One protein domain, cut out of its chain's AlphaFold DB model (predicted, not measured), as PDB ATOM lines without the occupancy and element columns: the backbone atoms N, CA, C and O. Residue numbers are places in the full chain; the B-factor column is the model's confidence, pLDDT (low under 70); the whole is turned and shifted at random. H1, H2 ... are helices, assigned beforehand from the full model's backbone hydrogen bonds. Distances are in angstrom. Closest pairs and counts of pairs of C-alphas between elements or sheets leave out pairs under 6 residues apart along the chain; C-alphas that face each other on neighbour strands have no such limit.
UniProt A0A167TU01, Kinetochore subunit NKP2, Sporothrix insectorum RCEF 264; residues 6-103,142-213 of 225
ATOM      1  N   ALA A   6    -185.077  37.357  67.504       85.94
ATOM      2  CA  ALA A   6    -185.068  38.816  67.601       85.94
ATOM      3  C   ALA A   6    -183.722  39.408  67.160       85.94
ATOM      4  O   ALA A   6    -183.684  40.268  66.290       85.94
ATOM      5  N   ALA A   7    -182.613  38.885  67.693       87.06
ATOM      6  CA  ALA A   7    -181.280  39.369  67.354       87.06
ATOM      7  C   ALA A   7    -180.947  39.151  65.870       87.06
ATOM      8  O   ALA A   7    -180.305  39.997  65.258       87.06
ATOM      9  N   ILE A   8    -181.395  38.041  65.274       86.75
ATOM     10  CA  ILE A   8    -181.234  37.797  63.836       86.75
ATOM     11  C   ILE A   8    -182.036  38.844  63.052       86.75
ATOM     12  O   ILE A   8    -181.471  39.552  62.221       86.75
ATOM     13  N   LEU A   9    -183.332  38.982  63.325       86.62
ATOM     14  CA  LEU A   9    -184.201  39.899  62.587       86.62
ATOM     15  C   LEU A   9    -183.720  41.353  62.710       86.62
ATOM     16  O   LEU A   9    -183.566  42.026  61.695       86.62
ATOM     17  N   GLU A  10    -183.371  41.815  63.908       86.88
ATOM     18  CA  GLU A  10    -182.848  43.168  64.128       86.88
ATOM     19  C   GLU A  10    -181.536  43.421  63.367       86.88
ATOM     20  O   GLU A  10    -181.400  44.428  62.664       86.88
ATOM     21  N   GLN A  11    -180.581  42.489  63.451       89.19
ATOM     22  CA  GLN A  11    -179.270  42.614  62.811       89.19
ATOM     23  C   GLN A  11    -179.374  42.622  61.279       89.19
ATOM     24  O   GLN A  11    -178.643  43.358  60.613       89.19
ATOM     25  N   PHE A  12    -180.259  41.799  60.710       86.25
ATOM     26  CA  PHE A  12    -180.388  41.649  59.259       86.25
ATOM     27  C   PHE A  12    -181.340  42.659  58.619       86.25
ATOM     28  O   PHE A  12    -181.177  42.954  57.433       86.25
ATOM     29  N   LEU A  13    -182.318  43.171  59.367       86.56
ATOM     30  CA  LEU A  13    -183.381  44.013  58.820       86.56
ATOM     31  C   LEU A  13    -183.266  45.470  59.252       86.56
ATOM     32  O   LEU A  13    -183.486  46.334  58.417       86.56
ATOM     33  N   LEU A  14    -182.907  45.770  60.502       87.88
ATOM     34  CA  LEU A  14    -182.962  47.148  61.011       87.88
ATOM     35  C   LEU A  14    -181.635  47.884  60.830       87.88
ATOM     36  O   LEU A  14    -181.604  49.003  60.320       87.88
ATOM     37  N   VAL A  15    -180.522  47.248  61.204       85.62
ATOM     38  CA  VAL A  15    -179.182  47.858  61.139       85.62
ATOM     39  C   VAL A  15    -178.806  48.320  59.719       85.62
ATOM     40  O   VAL A  15    -178.472  49.497  59.557       85.62
ATOM     41  N   PRO A  16    -178.893  47.480  58.665       86.06
ATOM     42  CA  PRO A  16    -178.592  47.923  57.301       86.06
ATOM     43  C   PRO A  16    -179.686  48.827  56.711       86.06
ATOM     44  O   PRO A  16    -179.463  49.506  55.708       86.06
ATOM     45  N   ALA A  17    -180.876  48.862  57.317       85.56
ATOM     46  CA  ALA A  17    -181.986  49.667  56.829       85.56
ATOM     47  C   ALA A  17    -181.928  51.136  57.275       85.56
ATOM     48  O   ALA A  17    -182.770  51.916  56.850       85.56
ATOM     49  N   GLN A  18    -180.940  51.586  58.048       87.19
ATOM     50  CA  GLN A  18    -180.823  53.011  58.384       87.19
ATOM     51  C   GLN A  18    -180.247  53.822  57.211       87.19
ATOM     52  O   GLN A  18    -179.339  53.359  56.525       87.19
ATOM     53  N   LEU A  19    -180.741  55.048  56.972       87.69
ATOM     54  CA  LEU A  19    -180.251  55.882  55.856       87.69
ATOM     55  C   LEU A  19    -178.724  56.097  55.884       87.69
ATOM     56  O   LEU A  19    -178.105  55.885  54.846       87.69
ATOM     57  N   PRO A  20    -178.093  56.419  57.036       89.56
ATOM     58  CA  PRO A  20    -176.644  56.620  57.095       89.56
ATOM     59  C   PRO A  20    -175.822  55.375  56.747       89.56
ATOM     60  O   PRO A  20    -174.666  55.513  56.362       89.56
ATOM     61  N   ALA A  21    -176.398  54.174  56.890       87.62
ATOM     62  CA  ALA A  21    -175.750  52.923  56.500       87.62
ATOM     63  C   ALA A  21    -175.762  52.710  54.975       87.62
ATOM     64  O   ALA A  21    -174.928  51.976  54.456       87.62
ATOM     65  N   VAL A  22    -176.690  53.359  54.261       87.44
ATOM     66  CA  VAL A  22    -176.782  53.327  52.793       87.44
ATOM     67  C   VAL A  22    -176.000  54.477  52.165       87.44
ATOM     68  O   VAL A  22    -175.236  54.263  51.230       87.44
ATOM     69  N   VAL A  23    -176.202  55.699  52.661       91.56
ATOM     70  CA  VAL A  23    -175.499  56.899  52.204       91.56
ATOM     71  C   VAL A  23    -175.334  57.854  53.378       91.56
ATOM     72  O   VAL A  23    -176.309  58.240  54.022       91.56
ATOM     73  N   SER A  24    -174.096  58.238  53.679       94.50
ATOM     74  CA  SER A  24    -173.849  59.224  54.728       94.50
ATOM     75  C   SER A  24    -174.288  60.619  54.267       94.50
ATOM     76  O   SER A  24    -174.378  60.896  53.072       94.50
ATOM     77  N   LEU A  25    -174.516  61.547  55.203       93.00
ATOM     78  CA  LEU A  25    -174.810  62.942  54.846       93.00
ATOM     79  C   LEU A  25    -173.691  63.561  53.990       93.00
ATOM     80  O   LEU A  25    -173.975  64.384  53.124       93.00
ATOM     81  N   ALA A  26    -172.435  63.181  54.234       92.31
ATOM     82  CA  ALA A  26    -171.293  63.682  53.477       92.31
ATOM     83  C   ALA A  26    -171.301  63.155  52.036       92.31
ATOM     84  O   ALA A  26    -171.178  63.946  51.104       92.31
ATOM     85  N   ASP A  27    -171.526  61.852  51.855       94.31
ATOM     86  CA  ASP A  27    -171.608  61.231  50.527       94.31
ATOM     87  C   ASP A  27    -172.828  61.739  49.755       94.31
ATOM     88  O   ASP A  27    -172.740  62.027  48.566       94.31
ATOM     89  N   PHE A  28    -173.950  61.935  50.448       94.50
ATOM     90  CA  PHE A  28    -175.145  62.546  49.878       94.50
ATOM     91  C   PHE A  28    -174.881  63.990  49.439       94.50
ATOM     92  O   PHE A  28    -175.237  64.372  48.328       94.50
ATOM     93  N   ALA A  29    -174.217  64.791  50.277       93.00
ATOM     94  CA  ALA A  29    -173.836  66.155  49.926       93.00
ATOM     95  C   ALA A  29    -172.852  66.188  48.746       93.00
ATOM     96  O   ALA A  29    -172.931  67.094  47.920       93.00
ATOM     97  N   ALA A  30    -171.974  65.190  48.613       94.44
ATOM     98  CA  ALA A  30    -171.025  65.087  47.509       94.44
ATOM     99  C   ALA A  30    -171.692  64.897  46.132       94.44
ATOM    100  O   ALA A  30    -171.061  65.186  45.116       94.44
ATOM    101  N   LEU A  31    -172.968  64.489  46.088       92.31
ATOM    102  CA  LEU A  31    -173.767  64.416  44.857       92.31
ATOM    103  C   LEU A  31    -174.131  65.800  44.297       92.31
ATOM    104  O   LEU A  31    -174.531  65.912  43.139       92.31
ATOM    105  N   PHE A  32    -173.992  66.856  45.103       91.62
ATOM    106  CA  PHE A  32    -174.305  68.228  44.717       91.62
ATOM    107  C   PHE A  32    -173.037  69.006  44.324       91.62
ATOM    108  O   PHE A  32    -171.938  68.709  44.812       91.62
ATOM    109  N   PRO A  33    -173.157  70.051  43.481       92.38
ATOM    110  CA  PRO A  33    -172.041  70.940  43.156       92.38
ATOM    111  C   PRO A  33    -171.371  71.514  44.412       92.38
ATOM    112  O   PRO A  33    -172.057  71.896  45.361       92.38
ATOM    113  N   LYS A  34    -170.033  71.651  44.400       88.81
ATOM    114  CA  LYS A  34    -169.223  72.082  45.565       88.81
ATOM    115  C   LYS A  34    -169.745  73.337  46.271       88.81
ATOM    116  O   LYS A  34    -169.719  73.392  47.495       88.81
ATOM    117  N   ALA A  35    -170.252  74.312  45.516       87.50
ATOM    118  CA  ALA A  35    -170.778  75.568  46.056       87.50
ATOM    119  C   ALA A  35    -172.009  75.387  46.970       87.50
ATOM    120  O   ALA A  35    -172.347  76.285  47.733       87.50
ATOM    121  N   LEU A  36    -172.685  74.238  46.890       84.69
ATOM    122  CA  LEU A  36    -173.993  74.000  47.500       84.69
ATOM    123  C   LEU A  36    -174.009  72.806  48.446       84.69
ATOM    124  O   LEU A  36    -175.011  72.575  49.115       84.69
ATOM    125  N   GLN A  37    -172.898  72.081  48.571       90.00
ATOM    126  CA  GLN A  37    -172.766  70.966  49.515       90.00
ATOM    127  C   GLN A  37    -172.975  71.420  50.968       90.00
ATOM    128  O   GLN A  37    -173.436  70.658  51.814       90.00
ATOM    129  N   THR A  38    -172.674  72.686  51.266       90.38
ATOM    130  CA  THR A  38    -172.912  73.320  52.569       90.38
ATOM    131  C   THR A  38    -174.309  73.929  52.713       90.38
ATOM    132  O   THR A  38    -174.646  74.371  53.815       90.38
ATOM    133  N   SER A  39    -175.133  73.921  51.657       89.69
ATOM    134  CA  SER A  39    -176.474  74.511  51.651       89.69
ATOM    135  C   SER A  39    -177.382  73.866  52.708       89.69
ATOM    136  O   SER A  39    -177.385  72.639  52.866       89.69
ATOM    137  N   PRO A  40    -178.203  74.657  53.425       91.19
ATOM    138  CA  PRO A  40    -179.161  74.118  54.388       91.19
ATOM    139  C   PRO A  40    -180.213  73.219  53.723       91.19
ATOM    140  O   PRO A  40    -180.653  72.258  54.344       91.19
ATOM    141  N   HIS A  41    -180.555  73.457  52.454       87.06
ATOM    142  CA  HIS A  41    -181.575  72.687  51.731       87.06
ATOM    143  C   HIS A  41    -181.164  71.224  51.521       87.06
ATOM    144  O   HIS A  41    -181.986  70.328  51.685       87.06
ATOM    145  N   VAL A  42    -179.878  70.967  51.254       91.00
ATOM    146  CA  VAL A  42    -179.329  69.603  51.136       91.00
ATOM    147  C   VAL A  42    -179.466  68.852  52.463       91.00
ATOM    148  O   VAL A  42    -179.852  67.684  52.490       91.00
ATOM    149  N   ARG A  43    -179.219  69.537  53.589       91.31
ATOM    150  CA  ARG A  43    -179.400  68.957  54.928       91.31
ATOM    151  C   ARG A  43    -180.868  68.691  55.250       91.31
ATOM    152  O   ARG A  43    -181.159  67.660  55.853       91.31
ATOM    153  N   THR A  44    -181.769  69.597  54.873       92.69
ATOM    154  CA  THR A  44    -183.216  69.418  55.058       92.69
ATOM    155  C   THR A  44    -183.711  68.204  54.278       92.69
ATOM    156  O   THR A  44    -184.295  67.309  54.880       92.69
ATOM    157  N   LEU A  45    -183.357  68.097  52.993       92.19
ATOM    158  CA  LEU A  45    -183.729  66.958  52.150       92.19
ATOM    159  C   LEU A  45    -183.214  65.627  52.716       92.19
ATOM    160  O   LEU A  45    -183.964  64.658  52.808       92.19
ATOM    161  N   TYR A  46    -181.954  65.579  53.160       93.69
ATOM    162  CA  TYR A  46    -181.404  64.379  53.797       93.69
ATOM    163  C   TYR A  46    -182.157  64.008  55.083       93.69
ATOM    164  O   TYR A  46    -182.444  62.835  55.317       93.69
ATOM    165  N   ARG A  47    -182.504  64.995  55.921       94.62
ATOM    166  CA  ARG A  47    -183.286  64.755  57.144       94.62
ATOM    167  C   ARG A  47    -184.687  64.238  56.843       94.62
ATOM    168  O   ARG A  47    -185.162  63.373  57.577       94.62
ATOM    169  N   ASP A  48    -185.329  64.729  55.793       92.06
ATOM    170  CA  ASP A  48    -186.660  64.265  55.403       92.06
ATOM    171  C   ASP A  48    -186.615  62.826  54.878       92.06
ATOM    172  O   ASP A  48    -187.392  61.987  55.336       92.06
ATOM    173  N   LEU A  49    -185.630  62.489  54.041       91.94
ATOM    174  CA  LEU A  49    -185.378  61.105  53.621       91.94
ATOM    175  C   LEU A  49    -185.083  60.189  54.814       91.94
ATOM    176  O   LEU A  49    -185.569  59.057  54.876       91.94
ATOM    177  N   GLN A  50    -184.315  60.679  55.788       92.88
ATOM    178  CA  GLN A  50    -183.998  59.921  56.993       92.88
ATOM    179  C   GLN A  50    -185.252  59.664  57.834       92.88
ATOM    180  O   GLN A  50    -185.444  58.546  58.302       92.88
ATOM    181  N   ARG A  51    -186.132  60.660  57.987       91.56
ATOM    182  CA  ARG A  51    -187.418  60.511  58.685       91.56
ATOM    183  C   ARG A  51    -188.320  59.490  58.007       91.56
ATOM    184  O   ARG A  51    -188.848  58.614  58.682       91.56
ATOM    185  N   GLN A  52    -188.474  59.582  56.689       88.94
ATOM    186  CA  GLN A  52    -189.317  58.655  55.932       88.94
ATOM    187  C   GLN A  52    -188.804  57.218  56.035       88.94
ATOM    188  O   GLN A  52    -189.589  56.299  56.243       88.94
ATOM    189  N   ARG A  53    -187.485  57.021  55.946       88.69
ATOM    190  CA  ARG A  53    -186.878  55.696  56.091       88.69
ATOM    191  C   ARG A  53    -187.018  55.155  57.512       88.69
ATOM    192  O   ARG A  53    -187.388  53.998  57.672       88.69
ATOM    193  N   ASN A  54    -186.798  55.989  58.528       89.75
ATOM    194  CA  ASN A  54    -186.978  55.588  59.922       89.75
ATOM    195  C   ASN A  54    -188.427  55.183  60.221       89.75
ATOM    196  O   ASN A  54    -188.622  54.191  60.902       89.75
ATOM    197  N   ALA A  55    -189.431  55.849  59.640       88.06
ATOM    198  CA  ALA A  55    -190.830  55.448  59.812       88.06
ATOM    199  C   ALA A  55    -191.107  54.011  59.324       88.06
ATOM    200  O   ALA A  55    -191.882  53.284  59.942       88.06
ATOM    201  N   VAL A  56    -190.452  53.577  58.239       87.00
ATOM    202  CA  VAL A  56    -190.556  52.190  57.752       87.00
ATOM    203  C   VAL A  56    -189.817  51.225  58.687       87.00
ATOM    204  O   VAL A  56    -190.337  50.160  59.007       87.00
ATOM    205  N   VAL A  57    -188.623  51.599  59.159       89.31
ATOM    206  CA  VAL A  57    -187.847  50.805  60.132       89.31
ATOM    207  C   VAL A  57    -188.622  50.624  61.443       89.31
ATOM    208  O   VAL A  57    -188.631  49.527  61.997       89.31
ATOM    209  N   ASP A  58    -189.312  51.662  61.914       89.19
ATOM    210  CA  ASP A  58    -190.144  51.620  63.118       89.19
ATOM    211  C   ASP A  58    -191.343  50.676  62.937       89.19
ATOM    212  O   ASP A  58    -191.620  49.864  63.821       89.19
ATOM    213  N   ALA A  59    -192.012  50.720  61.777       87.69
ATOM    214  CA  ALA A  59    -193.097  49.789  61.458       87.69
ATOM    215  C   ALA A  59    -192.616  48.328  61.480       87.69
ATOM    216  O   ALA A  59    -193.212  47.491  62.152       87.69
ATOM    217  N   VAL A  60    -191.474  48.035  60.851       87.06
ATOM    218  CA  VAL A  60    -190.903  46.678  60.859       87.06
ATOM    219  C   VAL A  60    -190.451  46.261  62.254       87.06
ATOM    220  O   VAL A  60    -190.548  45.092  62.615       87.06
ATOM    221  N   THR A  61    -189.975  47.199  63.069       89.19
ATOM    222  CA  THR A  61    -189.624  46.908  64.462       89.19
ATOM    223  C   THR A  61    -190.854  46.426  65.236       89.19
ATOM    224  O   THR A  61    -190.750  45.463  65.997       89.19
ATOM    225  N   ALA A  62    -192.027  47.025  65.006       89.25
ATOM    226  CA  ALA A  62    -193.283  46.541  65.576       89.25
ATOM    227  C   ALA A  62    -193.663  45.150  65.031       89.25
ATOM    228  O   ALA A  62    -193.977  44.256  65.819       89.25
ATOM    229  N   ASP A  63    -193.532  44.923  63.720       88.38
ATOM    230  CA  ASP A  63    -193.823  43.620  63.105       88.38
ATOM    231  C   ASP A  63    -192.939  42.493  63.665       88.38
ATOM    232  O   ASP A  63    -193.417  41.381  63.896       88.38
ATOM    233  N   ILE A  64    -191.657  42.775  63.931       88.56
ATOM    234  CA  ILE A  64    -190.722  41.826  64.554       88.56
ATOM    235  C   ILE A  64    -191.213  41.422  65.948       88.56
ATOM    236  O   ILE A  64    -191.166  40.242  66.300       88.56
ATOM    237  N   VAL A  65    -191.699  42.373  66.752       89.69
ATOM    238  CA  VAL A  65    -192.228  42.088  68.097       89.69
ATOM    239  C   VAL A  65    -193.438  41.160  68.017       89.69
ATOM    240  O   VAL A  65    -193.507  40.169  68.755       89.69
ATOM    241  N   ASP A  66    -194.354  41.442  67.095       87.56
ATOM    242  CA  ASP A  66    -195.534  40.613  66.882       87.56
ATOM    243  C   ASP A  66    -195.161  39.215  66.371       87.56
ATOM    244  O   ASP A  66    -195.729  38.212  66.816       87.56
ATOM    245  N   GLU A  67    -194.163  39.115  65.491       86.38
ATOM    246  CA  GLU A  67    -193.679  37.834  64.976       86.38
ATOM    247  C   GLU A  67    -193.030  36.991  66.073       86.38
ATOM    248  O   GLU A  67    -193.330  35.806  66.199       86.38
ATOM    249  N   ILE A  68    -192.240  37.594  66.964       87.31
ATOM    250  CA  ILE A  68    -191.670  36.888  68.119       87.31
ATOM    251  C   ILE A  68    -192.783  36.339  69.025       87.31
ATOM    252  O   ILE A  68    -192.668  35.228  69.561       87.31
ATOM    253  N   ALA A  69    -193.866  37.097  69.222       84.81
ATOM    254  CA  ALA A  69    -195.013  36.638  69.999       84.81
ATOM    255  C   ALA A  69    -195.715  35.448  69.319       84.81
ATOM    256  O   ALA A  69    -195.985  34.437  69.982       84.81
ATOM    257  N   ARG A  70    -195.930  35.521  67.999       84.88
ATOM    258  CA  ARG A  70    -196.483  34.420  67.192       84.88
ATOM    259  C   ARG A  70    -195.584  33.184  67.213       84.88
ATOM    260  O   ARG A  70    -196.069  32.090  67.502       84.88
ATOM    261  N   GLY A  71    -194.277  33.342  67.027       82.69
ATOM    262  CA  GLY A  71    -193.297  32.256  67.066       82.69
ATOM    263  C   GLY A  71    -193.279  31.522  68.410       82.69
ATOM    264  O   GLY A  71    -193.196  30.292  68.459       82.69
ATOM    265  N   ARG A  72    -193.445  32.242  69.529       84.50
ATOM    266  CA  ARG A  72    -193.602  31.621  70.859       84.50
ATOM    267  C   ARG A  72    -194.875  30.787  70.961       84.50
ATOM    268  O   ARG A  72    -194.834  29.701  71.542       84.50
ATOM    269  N   LEU A  73    -195.992  31.281  70.430       81.00
ATOM    270  CA  LEU A  73    -197.259  30.556  70.427       81.00
ATOM    271  C   LEU A  73    -197.153  29.286  69.571       81.00
ATOM    272  O   LEU A  73    -197.459  28.201  70.061       81.00
ATOM    273  N   LEU A  74    -196.621  29.399  68.352       81.88
ATOM    274  CA  LEU A  74    -196.396  28.270  67.446       81.88
ATOM    275  C   LEU A  74    -195.523  27.185  68.083       81.88
ATOM    276  O   LEU A  74    -195.890  26.015  68.055       81.88
ATOM    277  N   ARG A  75    -194.418  27.556  68.748       83.69
ATOM    278  CA  ARG A  75    -193.576  26.587  69.474       83.69
ATOM    279  C   ARG A  75    -194.349  25.849  70.567       83.69
ATOM    280  O   ARG A  75    -194.161  24.648  70.730       83.69
ATOM    281  N   ARG A  76    -195.237  26.531  71.300       80.62
ATOM    282  CA  ARG A  76    -196.087  25.882  72.317       80.62
ATOM    283  C   ARG A  76    -197.078  24.904  71.690       80.62
ATOM    284  O   ARG A  76    -197.246  23.811  72.220       80.62
ATOM    285  N   HIS A  77    -197.712  25.283  70.581       76.56
ATOM    286  CA  HIS A  77    -198.603  24.384  69.849       76.56
ATOM    287  C   HIS A  77    -197.851  23.174  69.298       76.56
ATOM    288  O   HIS A  77    -198.327  22.061  69.476       76.56
ATOM    289  N   ALA A  78    -196.658  23.368  68.732       85.12
ATOM    290  CA  ALA A  78    -195.824  22.281  68.227       85.12
ATOM    291  C   ALA A  78    -195.424  21.295  69.335       85.12
ATOM    292  O   ALA A  78    -195.545  20.089  69.149       85.12
ATOM    293  N   VAL A  79    -195.019  21.792  70.510       88.31
ATOM    294  CA  VAL A  79    -194.723  20.929  71.668       88.31
ATOM    295  C   VAL A  79    -195.969  20.165  72.113       88.31
ATOM    296  O   VAL A  79    -195.891  18.966  72.350       88.31
ATOM    297  N   ARG A  80    -197.131  20.824  72.196       81.69
ATOM    298  CA  ARG A  80    -198.381  20.155  72.583       81.69
ATOM    299  C   ARG A  80    -198.808  19.098  71.563       81.69
ATOM    300  O   ARG A  80    -199.224  18.022  71.968       81.69
ATOM    301  N   ALA A  81    -198.700  19.399  70.273       83.94
ATOM    302  CA  ALA A  81    -198.996  18.453  69.205       83.94
ATOM    303  C   ALA A  81    -198.059  17.243  69.266       83.94
ATOM    304  O   ALA A  81    -198.522  16.119  69.122       83.94
ATOM    305  N   ARG A  82    -196.769  17.464  69.561       84.25
ATOM    306  CA  ARG A  82    -195.796  16.385  69.760       84.25
ATOM    307  C   ARG A  82    -196.184  15.483  70.928       84.25
ATOM    308  O   ARG A  82    -196.314  14.290  70.733       84.25
ATOM    309  N   LEU A  83    -196.467  16.066  72.092       81.31
ATOM    310  CA  LEU A  83    -196.886  15.302  73.271       81.31
ATOM    311  C   LEU A  83    -198.187  14.526  73.036       81.31
ATOM    312  O   LEU A  83    -198.345  13.428  73.551       81.31
ATOM    313  N   HIS A  84    -199.130  15.100  72.287       80.12
ATOM    314  CA  HIS A  84    -200.374  14.415  71.947       80.12
ATOM    315  C   HIS A  84    -200.141  13.247  70.982       80.12
ATOM    316  O   HIS A  84    -200.767  12.207  71.139       80.12
ATOM    317  N   ALA A  85    -199.250  13.411  70.001       79.94
ATOM    318  CA  ALA A  85    -198.848  12.324  69.115       79.94
ATOM    319  C   ALA A  85    -198.154  11.202  69.902       79.94
ATOM    320  O   ALA A  85    -198.574  10.059  69.791       79.94
ATOM    321  N   ASP A  86    -197.195  11.547  70.767       81.12
ATOM    322  CA  ASP A  86    -196.485  10.579  71.612       81.12
ATOM    323  C   ASP A  86    -197.475   9.813  72.527       81.12
ATOM    324  O   ASP A  86    -197.408   8.595  72.644       81.12
ATOM    325  N   ALA A  87    -198.470  10.496  73.112       79.88
ATOM    326  CA  ALA A  87    -199.489   9.856  73.951       79.88
ATOM    327  C   ALA A  87    -200.451   8.937  73.173       79.88
ATOM    328  O   ALA A  87    -200.927   7.942  73.720       79.88
ATOM    329  N   LEU A  88    -200.766   9.272  71.917       78.19
ATOM    330  CA  LEU A  88    -201.546   8.398  71.038       78.19
ATOM    331  C   LEU A  88    -200.743   7.157  70.630       78.19
ATOM    332  O   LEU A  88    -201.324   6.079  70.547       78.19
ATOM    333  N   GLU A  89    -199.436   7.299  70.396       75.25
ATOM    334  CA  GLU A  89    -198.537   6.173  70.113       75.25
ATOM    335  C   GLU A  89    -198.437   5.222  71.316       75.25
ATOM    336  O   GLU A  89    -198.588   4.013  71.141       75.25
ATOM    337  N   ASP A  90    -198.278   5.754  72.533       75.50
ATOM    338  CA  ASP A  90    -198.247   4.951  73.766       75.50
ATOM    339  C   ASP A  90    -199.567   4.184  73.982       75.50
ATOM    340  O   ASP A  90    -199.556   2.984  74.259       75.50
ATOM    341  N   ALA A  91    -200.715   4.850  73.803       74.19
ATOM    342  CA  ALA A  91    -202.027   4.213  73.934       74.19
ATOM    343  C   ALA A  91    -202.274   3.138  72.858       74.19
ATOM    344  O   ALA A  91    -202.833   2.084  73.155       74.19
ATOM    345  N   ALA A  92    -201.831   3.375  71.619       71.88
ATOM    346  CA  ALA A  92    -201.938   2.397  70.538       71.88
ATOM    347  C   ALA A  92    -201.044   1.163  70.769       71.88
ATOM    348  O   ALA A  92    -201.435   0.053  70.404       71.88
ATOM    349  N   GLY A  93    -199.874   1.333  71.394       70.25
ATOM    350  CA  GLY A  93    -198.981   0.227  71.749       70.25
ATOM    351  C   GLY A  93    -199.571  -0.717  72.805       70.25
ATOM    352  O   GLY A  93    -199.436  -1.937  72.685       70.25
ATOM    353  N   ASP A  94    -200.277  -0.177  73.803       67.25
ATOM    354  CA  ASP A  94    -200.991  -0.985  74.804       67.25
ATOM    355  C   ASP A  94    -202.125  -1.812  74.163       67.25
ATOM    356  O   ASP A  94    -202.287  -2.998  74.477       67.25
ATOM    357  N   ASP A  95    -202.866  -1.233  73.213       70.31
ATOM    358  CA  ASP A  95    -203.914  -1.933  72.460       70.31
ATOM    359  C   ASP A  95    -203.344  -3.032  71.538       70.31
ATOM    360  O   ASP A  95    -203.930  -4.116  71.422       70.31
ATOM    361  N   GLU A  96    -202.179  -2.808  70.919       70.25
ATOM    362  CA  GLU A  96    -201.481  -3.810  70.099       70.25
ATOM    363  C   GLU A  96    -201.025  -5.018  70.940       70.25
ATOM    364  O   GLU A  96    -201.253  -6.169  70.551       70.25
ATOM    365  N   LEU A  97    -200.479  -4.776  72.138       66.38
ATOM    366  CA  LEU A  97    -200.092  -5.829  73.089       66.38
ATOM    367  C   LEU A  97    -201.294  -6.664  73.560       66.38
ATOM    368  O   LEU A  97    -201.184  -7.883  73.750       66.38
ATOM    369  N   LEU A  98    -202.457  -6.035  73.747       72.56
ATOM    370  CA  LEU A  98    -203.697  -6.741  74.078       72.56
ATOM    371  C   LEU A  98    -204.173  -7.627  72.918       72.56
ATOM    372  O   LEU A  98    -204.566  -8.776  73.145       72.56
ATOM    373  N   LEU A  99    -204.092  -7.128  71.683       67.75
ATOM    374  CA  LEU A  99    -204.419  -7.875  70.466       67.75
ATOM    375  C   LEU A  99    -203.514  -9.097  70.279       67.75
ATOM    376  O   LEU A  99    -204.022 -10.194  70.037       67.75
ATOM    377  N   GLU A 100    -202.200  -8.948  70.453       68.19
ATOM    378  CA  GLU A 100    -201.249 -10.061  70.349       68.19
ATOM    379  C   GLU A 100    -201.553 -11.152  71.388       68.19
ATOM    380  O   GLU A 100    -201.653 -12.337  71.051       68.19
ATOM    381  N   ARG A 101    -201.851 -10.755  72.632       70.31
ATOM    382  CA  ARG A 101    -202.225 -11.692  73.698       70.31
ATOM    383  C   ARG A 101    -203.537 -12.426  73.419       70.31
ATOM    384  O   ARG A 101    -203.663 -13.614  73.730       70.31
ATOM    385  N   MET A 102    -204.528 -11.751  72.838       70.19
ATOM    386  CA  MET A 102    -205.790 -12.382  72.435       70.19
ATOM    387  C   MET A 102    -205.590 -13.371  71.283       70.19
ATOM    388  O   MET A 102    -206.182 -14.456  71.293       70.19
ATOM    389  N   VAL A 103    -204.731 -13.038  70.317       67.56
ATOM    390  CA  VAL A 103    -204.374 -13.925  69.203       67.56
ATOM    391  C   VAL A 103    -203.608 -15.152  69.708       67.56
ATOM    392  O   VAL A 103    -203.936 -16.267  69.294       67.56
ATOM    393  N   PRO A 142    -219.587  -5.752  60.189       79.06
ATOM    394  CA  PRO A 142    -220.263  -4.576  59.636       79.06
ATOM    395  C   PRO A 142    -220.206  -3.323  60.529       79.06
ATOM    396  O   PRO A 142    -220.154  -2.219  60.006       79.06
ATOM    397  N   SER A 143    -220.201  -3.485  61.858       78.94
ATOM    398  CA  SER A 143    -220.044  -2.384  62.829       78.94
ATOM    399  C   SER A 143    -218.630  -1.822  62.783       78.94
ATOM    400  O   SER A 143    -218.466  -0.614  62.704       78.94
ATOM    401  N   LEU A 144    -217.615  -2.696  62.748       81.19
ATOM    402  CA  LEU A 144    -216.211  -2.278  62.653       81.19
ATOM    403  C   LEU A 144    -215.922  -1.568  61.335       81.19
ATOM    404  O   LEU A 144    -215.241  -0.554  61.327       81.19
ATOM    405  N   VAL A 145    -216.452  -2.075  60.220       83.88
ATOM    406  CA  VAL A 145    -216.297  -1.418  58.915       83.88
ATOM    407  C   VAL A 145    -216.965  -0.042  58.926       83.88
ATOM    408  O   VAL A 145    -216.355   0.917  58.472       83.88
ATOM    409  N   ALA A 146    -218.160   0.085  59.511       83.94
ATOM    410  CA  ALA A 146    -218.830   1.377  59.638       83.94
ATOM    411  C   ALA A 146    -218.073   2.360  60.554       83.94
ATOM    412  O   ALA A 146    -218.001   3.547  60.247       83.94
ATOM    413  N   GLU A 147    -217.492   1.879  61.656       81.81
ATOM    414  CA  GLU A 147    -216.654   2.678  62.560       81.81
ATOM    415  C   GLU A 147    -215.351   3.129  61.875       81.81
ATOM    416  O   GLU A 147    -214.960   4.289  61.998       81.81
ATOM    417  N   LEU A 148    -214.710   2.254  61.094       83.06
ATOM    418  CA  LEU A 148    -213.512   2.580  60.315       83.06
ATOM    419  C   LEU A 148    -213.804   3.560  59.173       83.06
ATOM    420  O   LEU A 148    -213.014   4.473  58.949       83.06
ATOM    421  N   ASP A 149    -214.934   3.411  58.476       85.75
ATOM    422  CA  ASP A 149    -215.363   4.356  57.440       85.75
ATOM    423  C   ASP A 149    -215.640   5.745  58.035       85.75
ATOM    424  O   ASP A 149    -215.272   6.755  57.434       85.75
ATOM    425  N   ALA A 150    -216.241   5.810  59.229       83.69
ATOM    426  CA  ALA A 150    -216.441   7.064  59.951       83.69
ATOM    427  C   ALA A 150    -215.100   7.698  60.362       83.69
ATOM    428  O   ALA A 150    -214.862   8.866  60.066       83.69
ATOM    429  N   ALA A 151    -214.181   6.916  60.938       83.38
ATOM    430  CA  ALA A 151    -212.847   7.399  61.300       83.38
ATOM    431  C   ALA A 151    -212.038   7.875  60.077       83.38
ATOM    432  O   ALA A 151    -211.319   8.872  60.149       83.38
ATOM    433  N   ALA A 152    -212.175   7.201  58.930       86.69
ATOM    434  CA  ALA A 152    -211.545   7.614  57.680       86.69
ATOM    435  C   ALA A 152    -212.114   8.944  57.158       86.69
ATOM    436  O   ALA A 152    -211.361   9.780  56.655       86.69
ATOM    437  N   GLN A 153    -213.426   9.158  57.291       89.75
ATOM    438  CA  GLN A 153    -214.075  10.424  56.938       89.75
ATOM    439  C   GLN A 153    -213.641  11.562  57.866       89.75
ATOM    440  O   GLN A 153    -213.336  12.651  57.377       89.75
ATOM    441  N   ASP A 154    -213.550  11.304  59.170       86.31
ATOM    442  CA  ASP A 154    -213.084  12.281  60.156       86.31
ATOM    443  C   ASP A 154    -211.630  12.690  59.883       86.31
ATOM    444  O   ASP A 154    -211.320  13.880  59.803       86.31
ATOM    445  N   LEU A 155    -210.746  11.719  59.626       85.69
ATOM    446  CA  LEU A 155    -209.351  11.999  59.291       85.69
ATOM    447  C   LEU A 155    -209.226  12.772  57.968       85.69
ATOM    448  O   LEU A 155    -208.411  13.686  57.865       85.69
ATOM    449  N   ALA A 156    -210.049  12.456  56.963       89.75
ATOM    450  CA  ALA A 156    -210.080  13.201  55.704       89.75
ATOM    451  C   ALA A 156    -210.540  14.658  55.901       89.75
ATOM    452  O   ALA A 156    -209.986  15.570  55.279       89.75
ATOM    453  N   ALA A 157    -211.515  14.894  56.784       88.62
ATOM    454  CA  ALA A 157    -211.950  16.239  57.148       88.62
ATOM    455  C   ALA A 157    -210.847  17.013  57.890       88.62
ATOM    456  O   ALA A 157    -210.623  18.194  57.609       88.62
ATOM    457  N   ASP A 158    -210.115  16.349  58.785       83.88
ATOM    458  CA  ASP A 158    -208.979  16.946  59.486       83.88
ATOM    459  C   ASP A 158    -207.814  17.276  58.549       83.88
ATOM    460  O   ASP A 158    -207.239  18.359  58.663       83.88
ATOM    461  N   VAL A 159    -207.499  16.410  57.579       86.31
ATOM    462  CA  VAL A 159    -206.500  16.704  56.538       86.31
ATOM    463  C   VAL A 159    -206.899  17.958  55.761       86.31
ATOM    464  O   VAL A 159    -206.088  18.873  55.635       86.31
ATOM    465  N   ALA A 160    -208.156  18.063  55.320       88.19
ATOM    466  CA  ALA A 160    -208.633  19.243  54.597       88.19
ATOM    467  C   ALA A 160    -208.532  20.530  55.440       88.19
ATOM    468  O   ALA A 160    -208.129  21.582  54.936       88.19
ATOM    469  N   ARG A 161    -208.849  20.448  56.739       89.88
ATOM    470  CA  ARG A 161    -208.704  21.569  57.678       89.88
ATOM    471  C   ARG A 161    -207.241  21.980  57.853       89.88
ATOM    472  O   ARG A 161    -206.940  23.173  57.827       89.88
ATOM    473  N   LEU A 162    -206.337  21.016  58.018       87.50
ATOM    474  CA  LEU A 162    -204.904  21.278  58.163       87.50
ATOM    475  C   LEU A 162    -204.304  21.874  56.887       87.50
ATOM    476  O   LEU A 162    -203.501  22.798  56.978       87.50
ATOM    477  N   GLU A 163    -204.733  21.425  55.706       88.62
ATOM    478  CA  GLU A 163    -204.339  22.031  54.430       88.62
ATOM    479  C   GLU A 163    -204.805  23.493  54.318       88.62
ATOM    480  O   GLU A 163    -204.071  24.348  53.818       88.62
ATOM    481  N   ASP A 164    -206.008  23.821  54.799       91.06
ATOM    482  CA  ASP A 164    -206.492  25.205  54.864       91.06
ATOM    483  C   ASP A 164    -205.673  26.072  55.825       91.06
ATOM    484  O   ASP A 164    -205.345  27.223  55.511       91.06
ATOM    485  N   GLU A 165    -205.332  25.534  56.995       88.56
ATOM    486  CA  GLU A 165    -204.465  26.202  57.964       88.56
ATOM    487  C   GLU A 165    -203.053  26.418  57.389       88.56
ATOM    488  O   GLU A 165    -202.521  27.528  57.492       88.56
ATOM    489  N   GLU A 166    -202.481  25.420  56.704       86.19
ATOM    490  CA  GLU A 166    -201.193  25.526  56.006       86.19
ATOM    491  C   GLU A 166    -201.242  26.613  54.929       86.19
ATOM    492  O   GLU A 166    -200.370  27.484  54.902       86.19
ATOM    493  N   ARG A 167    -202.278  26.622  54.076       91.88
ATOM    494  CA  ARG A 167    -202.452  27.645  53.030       91.88
ATOM    495  C   ARG A 167    -202.454  29.054  53.615       91.88
ATOM    496  O   ARG A 167    -201.765  29.935  53.102       91.88
ATOM    497  N   ARG A 168    -203.200  29.268  54.702       90.44
ATOM    498  CA  ARG A 168    -203.277  30.572  55.381       90.44
ATOM    499  C   ARG A 168    -201.939  30.973  55.984       90.44
ATOM    500  O   ARG A 168    -201.509  32.113  55.809       90.44
ATOM    501  N   LEU A 169    -201.276  30.048  56.676       85.44
ATOM    502  CA  LEU A 169    -199.986  30.317  57.300       85.44
ATOM    503  C   LEU A 169    -198.921  30.626  56.247       85.44
ATOM    504  O   LEU A 169    -198.159  31.577  56.398       85.44
ATOM    505  N   ARG A 170    -198.909  29.873  55.145       87.06
ATOM    506  CA  ARG A 170    -197.993  30.082  54.025       87.06
ATOM    507  C   ARG A 170    -198.198  31.441  53.367       87.06
ATOM    508  O   ARG A 170    -197.222  32.151  53.154       87.06
ATOM    509  N   GLN A 171    -199.447  31.841  53.129       88.94
ATOM    510  CA  GLN A 171    -199.761  33.168  52.599       88.94
ATOM    511  C   GLN A 171    -199.292  34.285  53.542       88.94
ATOM    512  O   GLN A 171    -198.739  35.283  53.082       88.94
ATOM    513  N   ALA A 172    -199.476  34.118  54.855       81.94
ATOM    514  CA  ALA A 172    -198.985  35.077  55.839       81.94
ATOM    515  C   ALA A 172    -197.451  35.174  55.811       81.94
ATOM    516  O   ALA A 172    -196.910  36.275  55.762       81.94
ATOM    517  N   VAL A 173    -196.744  34.039  55.757       81.56
ATOM    518  CA  VAL A 173    -195.278  34.012  55.629       81.56
ATOM    519  C   VAL A 173    -194.822  34.695  54.340       81.56
ATOM    520  O   VAL A 173    -193.896  35.498  54.381       81.56
ATOM    521  N   GLU A 174    -195.471  34.432  53.204       80.06
ATOM    522  CA  GLU A 174    -195.145  35.069  51.921       80.06
ATOM    523  C   GLU A 174    -195.349  36.590  51.961       80.06
ATOM    524  O   GLU A 174    -194.495  37.334  51.478       80.06
ATOM    525  N   GLN A 175    -196.430  37.068  52.583       81.38
ATOM    526  CA  GLN A 175    -196.671  38.500  52.786       81.38
ATOM    527  C   GLN A 175    -195.596  39.134  53.674       81.38
ATOM    528  O   GLN A 175    -195.050  40.182  53.322       81.38
ATOM    529  N   THR A 176    -195.239  38.477  54.780       76.88
ATOM    530  CA  THR A 176    -194.187  38.947  55.686       76.88
ATOM    531  C   THR A 176    -192.835  38.980  54.978       76.88
ATOM    532  O   THR A 176    -192.153  39.999  55.006       76.88
ATOM    533  N   VAL A 177    -192.451  37.914  54.271       79.25
ATOM    534  CA  VAL A 177    -191.198  37.863  53.499       79.25
ATOM    535  C   VAL A 177    -191.183  38.925  52.400       79.25
ATOM    536  O   VAL A 177    -190.134  39.530  52.175       79.25
ATOM    537  N   GLY A 178    -192.319  39.195  51.754       79.62
ATOM    538  CA  GLY A 178    -192.472  40.304  50.812       79.62
ATOM    539  C   GLY A 178    -192.174  41.656  51.463       79.62
ATOM    540  O   GLY A 178    -191.307  42.380  50.981       79.62
ATOM    541  N   GLY A 179    -192.802  41.954  52.605       74.62
ATOM    542  CA  GLY A 179    -192.553  43.189  53.359       74.62
ATOM    543  C   GLY A 179    -191.104  43.324  53.844       74.62
ATOM    544  O   GLY A 179    -190.485  44.379  53.702       74.62
ATOM    545  N   LEU A 180    -190.514  42.232  54.339       71.31
ATOM    546  CA  LEU A 180    -189.114  42.184  54.771       71.31
ATOM    547  C   LEU A 180    -188.129  42.337  53.600       71.31
ATOM    548  O   LEU A 180    -187.074  42.960  53.745       71.31
ATOM    549  N   SER A 181    -188.464  41.790  52.430       68.06
ATOM    550  CA  SER A 181    -187.669  41.933  51.207       68.06
ATOM    551  C   SER A 181    -187.742  43.355  50.663       68.06
ATOM    552  O   SER A 181    -186.712  43.905  50.286       68.06
ATOM    553  N   ASP A 182    -188.917  43.984  50.693       69.88
ATOM    554  CA  ASP A 182    -189.092  45.385  50.305       69.88
ATOM    555  C   ASP A 182    -188.286  46.327  51.211       69.88
ATOM    556  O   ASP A 182    -187.682  47.284  50.720       69.88
ATOM    557  N   LEU A 183    -188.173  46.018  52.506       68.69
ATOM    558  CA  LEU A 183    -187.311  46.755  53.433       68.69
ATOM    559  C   LEU A 183    -185.821  46.591  53.103       68.69
ATOM    560  O   LEU A 183    -185.064  47.566  53.096       68.69
ATOM    561  N   ARG A 184    -185.388  45.353  52.838       64.75
ATOM    562  CA  ARG A 184    -183.975  45.028  52.607       64.75
ATOM    563  C   ARG A 184    -183.485  45.461  51.227       64.75
ATOM    564  O   ARG A 184    -182.334  45.873  51.094       64.75
ATOM    565  N   TYR A 185    -184.337  45.357  50.215       67.50
ATOM    566  CA  TYR A 185    -183.985  45.579  48.813       67.50
ATOM    567  C   TYR A 185    -184.633  46.834  48.210       67.50
ATOM    568  O   TYR A 185    -184.290  47.214  47.094       67.50
ATOM    569  N   GLY A 186    -185.454  47.554  48.981       58.28
ATOM    570  CA  GLY A 186    -185.676  48.983  48.784       58.28
ATOM    571  C   GLY A 186    -186.886  49.360  47.939       58.28
ATOM    572  O   GLY A 186    -186.767  50.254  47.099       58.28
ATOM    573  N   ARG A 187    -188.064  48.772  48.190       61.78
ATOM    574  CA  ARG A 187    -189.311  49.394  47.729       61.78
ATOM    575  C   ARG A 187    -189.764  50.414  48.780       61.78
ATOM    576  O   ARG A 187    -190.143  50.024  49.881       61.78
ATOM    577  N   PRO A 188    -189.704  51.727  48.496       61.00
ATOM    578  CA  PRO A 188    -190.164  52.718  49.454       61.00
ATOM    579  C   PRO A 188    -191.676  52.568  49.641       61.00
ATOM    580  O   PRO A 188    -192.430  52.601  48.670       61.00
ATOM    581  N   ALA A 189    -192.120  52.446  50.892       62.91
ATOM    582  CA  ALA A 189    -193.542  52.388  51.243       62.91
ATOM    583  C   ALA A 189    -194.322  53.642  50.793       62.91
ATOM    584  O   ALA A 189    -195.541  53.604  50.665       62.91
ATOM    585  N   ASN A 190    -193.616  54.750  50.533       67.00
ATOM    586  CA  ASN A 190    -194.168  55.973  49.967       67.00
ATOM    587  C   ASN A 190    -194.079  55.941  48.425       67.00
ATOM    588  O   ASN A 190    -193.001  56.194  47.875       67.00
ATOM    589  N   PRO A 191    -195.190  55.686  47.704       71.19
ATOM    590  CA  PRO A 191    -195.188  55.663  46.243       71.19
ATOM    591  C   PRO A 191    -194.909  57.045  45.631       71.19
ATOM    592  O   PRO A 191    -194.421  57.123  44.507       71.19
ATOM    593  N   GLN A 192    -195.165  58.126  46.374       75.38
ATOM    594  CA  GLN A 192    -194.909  59.508  45.954       75.38
ATOM    595  C   GLN A 192    -193.483  59.965  46.279       75.38
ATOM    596  O   GLN A 192    -193.132  61.111  46.002       75.38
ATOM    597  N   LEU A 193    -192.638  59.097  46.855       77.69
ATOM    598  CA  LEU A 193    -191.266  59.446  47.228       77.69
ATOM    599  C   LEU A 193    -190.492  60.027  46.049       77.69
ATOM    600  O   LEU A 193    -189.786  61.020  46.193       77.69
ATOM    601  N   ARG A 194    -190.638  59.412  44.875       80.00
ATOM    602  CA  ARG A 194    -189.984  59.880  43.656       80.00
ATOM    603  C   ARG A 194    -190.386  61.317  43.336       80.00
ATOM    604  O   ARG A 194    -189.509  62.130  43.070       80.00
ATOM    605  N   ASP A 195    -191.676  61.622  43.400       85.12
ATOM    606  CA  ASP A 195    -192.198  62.943  43.056       85.12
ATOM    607  C   ASP A 195    -191.761  63.995  44.088       85.12
ATOM    608  O   ASP A 195    -191.298  65.065  43.707       85.12
ATOM    609  N   GLN A 196    -191.778  63.653  45.381       83.75
ATOM    610  CA  GLN A 196    -191.292  64.514  46.469       83.75
ATOM    611  C   GLN A 196    -189.783  64.778  46.381       83.75
ATOM    612  O   GLN A 196    -189.325  65.897  46.609       83.75
ATOM    613  N   VAL A 197    -188.990  63.762  46.026       86.31
ATOM    614  CA  VAL A 197    -187.551  63.929  45.780       86.31
ATOM    615  C   VAL A 197    -187.328  64.787  44.543       86.31
ATOM    616  O   VAL A 197    -186.468  65.659  44.575       86.31
ATOM    617  N   CYS A 198    -188.098  64.595  43.471       86.94
ATOM    618  CA  CYS A 198    -188.029  65.450  42.290       86.94
ATOM    619  C   CYS A 198    -188.353  66.914  42.625       86.94
ATOM    620  O   CYS A 198    -187.600  67.792  42.217       86.94
ATOM    621  N   GLU A 199    -189.400  67.181  43.404       89.19
ATOM    622  CA  GLU A 199    -189.764  68.530  43.858       89.19
ATOM    623  C   GLU A 199    -188.675  69.148  44.758       89.19
ATOM    624  O   GLU A 199    -188.259  70.297  44.573       89.19
ATOM    625  N   GLY A 200    -188.131  68.363  45.691       84.69
ATOM    626  CA  GLY A 200    -187.007  68.779  46.531       84.69
ATOM    627  C   GLY A 200    -185.747  69.078  45.715       84.69
ATOM    628  O   GLY A 200    -185.080  70.087  45.945       84.69
ATOM    629  N   LEU A 201    -185.438  68.248  44.715       88.75
ATOM    630  CA  LEU A 201    -184.324  68.463  43.793       88.75
ATOM    631  C   LEU A 201    -184.544  69.686  42.903       88.75
ATOM    632  O   LEU A 201    -183.588  70.418  42.684       88.75
ATOM    633  N   GLN A 202    -185.768  69.954  42.443       87.75
ATOM    634  CA  GLN A 202    -186.108  71.179  41.708       87.75
ATOM    635  C   GLN A 202    -185.912  72.424  42.576       87.75
ATOM    636  O   GLN A 202    -185.356  73.420  42.118       87.75
ATOM    637  N   THR A 203    -186.287  72.352  43.854       86.81
ATOM    638  CA  THR A 203    -186.039  73.429  44.823       86.81
ATOM    639  C   THR A 203    -184.539  73.666  45.007       86.81
ATOM    640  O   THR A 203    -184.070  74.805  44.977       86.81
ATOM    641  N   VAL A 204    -183.757  72.589  45.142       84.69
ATOM    642  CA  VAL A 204    -182.294  72.685  45.217       84.69
ATOM    643  C   VAL A 204    -181.716  73.213  43.905       84.69
ATOM    644  O   VAL A 204    -180.837  74.065  43.956       84.69
ATOM    645  N   GLN A 205    -182.212  72.779  42.746       85.06
ATOM    646  CA  GLN A 205    -181.793  73.252  41.427       85.06
ATOM    647  C   GLN A 205    -182.026  74.757  41.279       85.06
ATOM    648  O   GLN A 205    -181.097  75.467  40.907       85.06
ATOM    649  N   GLY A 206    -183.202  75.265  41.652       85.44
ATOM    650  CA  GLY A 206    -183.476  76.704  41.649       85.44
ATOM    651  C   GLY A 206    -182.517  77.479  42.558       85.44
ATOM    652  O   GLY A 206    -182.007  78.533  42.181       85.44
ATOM    653  N   ALA A 207    -182.177  76.923  43.727       82.31
ATOM    654  CA  ALA A 207    -181.146  77.496  44.590       82.31
ATOM    655  C   ALA A 207    -179.737  77.427  43.961       82.31
ATOM    656  O   ALA A 207    -178.946  78.354  44.142       82.31
ATOM    657  N   CYS A 208    -179.419  76.371  43.200       79.25
ATOM    658  CA  CYS A 208    -178.165  76.272  42.447       79.25
ATOM    659  C   CYS A 208    -178.066  77.371  41.392       79.25
ATOM    660  O   CYS A 208    -177.052  78.060  41.308       79.25
ATOM    661  N   GLU A 209    -179.117  77.521  40.590       85.38
ATOM    662  CA  GLU A 209    -179.198  78.492  39.502       85.38
ATOM    663  C   GLU A 209    -179.129  79.922  40.036       85.38
ATOM    664  O   GLU A 209    -178.407  80.744  39.475       85.38
ATOM    665  N   ALA A 210    -179.772  80.205  41.173       81.50
ATOM    666  CA  ALA A 210    -179.673  81.499  41.838       81.50
ATOM    667  C   ALA A 210    -178.228  81.829  42.262       81.50
ATOM    668  O   ALA A 210    -177.736  82.910  41.953       81.50
ATOM    669  N   VAL A 211    -177.521  80.895  42.912       78.62
ATOM    670  CA  VAL A 211    -176.137  81.107  43.391       78.62
ATOM    671  C   VAL A 211    -175.127  81.181  42.239       78.62
ATOM    672  O   VAL A 211    -174.156  81.940  42.292       78.62
ATOM    673  N   LEU A 212    -175.333  80.400  41.177       74.00
ATOM    674  CA  LEU A 212    -174.484  80.444  39.983       74.00
ATOM    675  C   LEU A 212    -174.753  81.700  39.141       74.00
ATOM    676  O   LEU A 212    -173.809  82.276  38.605       74.00
ATOM    677  N   GLY A 213    -176.004  82.164  39.079       63.56
ATOM    678  CA  GLY A 213    -176.397  83.398  38.397       63.56
ATOM    679  C   GLY A 213    -175.883  84.664  39.088       63.56
ATOM    680  O   GLY A 213    -175.470  85.601  38.408       63.56
TER     681      GLY A 213
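What this domain is: This is residues 6 to 103 and 142 to 213 of the 225 residues of the protein "Kinetochore subunit NKP2" of Sporothrix insectorum RCEF 264 (UniProt A0A167TU01). One very long helix, H4, makes the length of the model, and H5 and then H6 run back beside it in the opposite direction, while the short helices H1, H2 and H3 are strung along its first part. Beyond this body, residues 69 to 103 of H4 and 142 to 175 of H5 stick out as two free arms. The printed part has 170 residues with six named helices, H1 to H6 in order along the chain, and no named strand; its class is all helix. It is extended, with a radius of gyration of the C-alphas of 29.6 A, and spans 105 by 29 by 18 A.

How they stand to each other: Begin with H4, residues 40 to 103, the hub, which touches the five other helices. Look at its residues 57 to 68, which alone touch H1, residues 6 to 14: the closest C-alphas, of Leu 14 and Val 57, are 6.2 A apart, and the two helices run opposite ways at a shallow tilt of 34.6 degrees, only just short of steep. H2, residues 19 to 22, touches H4, the closest C-alphas being those of Leu 19 and Gln 50 at 5.6 A. H3, residues 25 to 30, touches it at a steep tilt of 55 degrees, with Ala 29 and Val 42 closest, their C-alphas 6.6 A apart. H5, residues 142 to 185, only just touches H4, with 3 pairs of C-alphas within 8 A, Val 56 and Leu 183 closest at 7.7 A; they run opposite ways at a shallow tilt of 19 degrees. H6, residues 193 to 213, also only just touches H4, with 3 such pairs, His 41 and Val 204 closest at 6.6 A, opposite ways at a shallow tilt of 21 degrees. H5 and H6 are apart. In H1, H3, H4, H5 and H6 every O i to N i+4 pair is within hydrogen-bond range; H2 is too short for one.

Where its parts are: Find C-alpha 40 at (-179.161, 74.118, 54.388); from there H4 runs 92.8 A to C-alpha 103 at (-204.374, -13.925, 69.203). H5 covers 62.8 A, H6 29.5 A and H1 10.8 A; H2 and H3 are shorter, 5.3 A and 8.5 A. H6 ends at C-alpha 213, at (-176.397, 83.398, 38.397).

The domain as a whole: The C-alphas of Val 103 and Gly 213 are the two farthest apart, 105.8 A. Residues 104 to 141 are not printed, and C-alphas 103 and 142 are 20.8 A apart across this cut. Of the links that are printed whole, none is long. Look for pLDDT under 70 at 16 residues, among them 181 to 190.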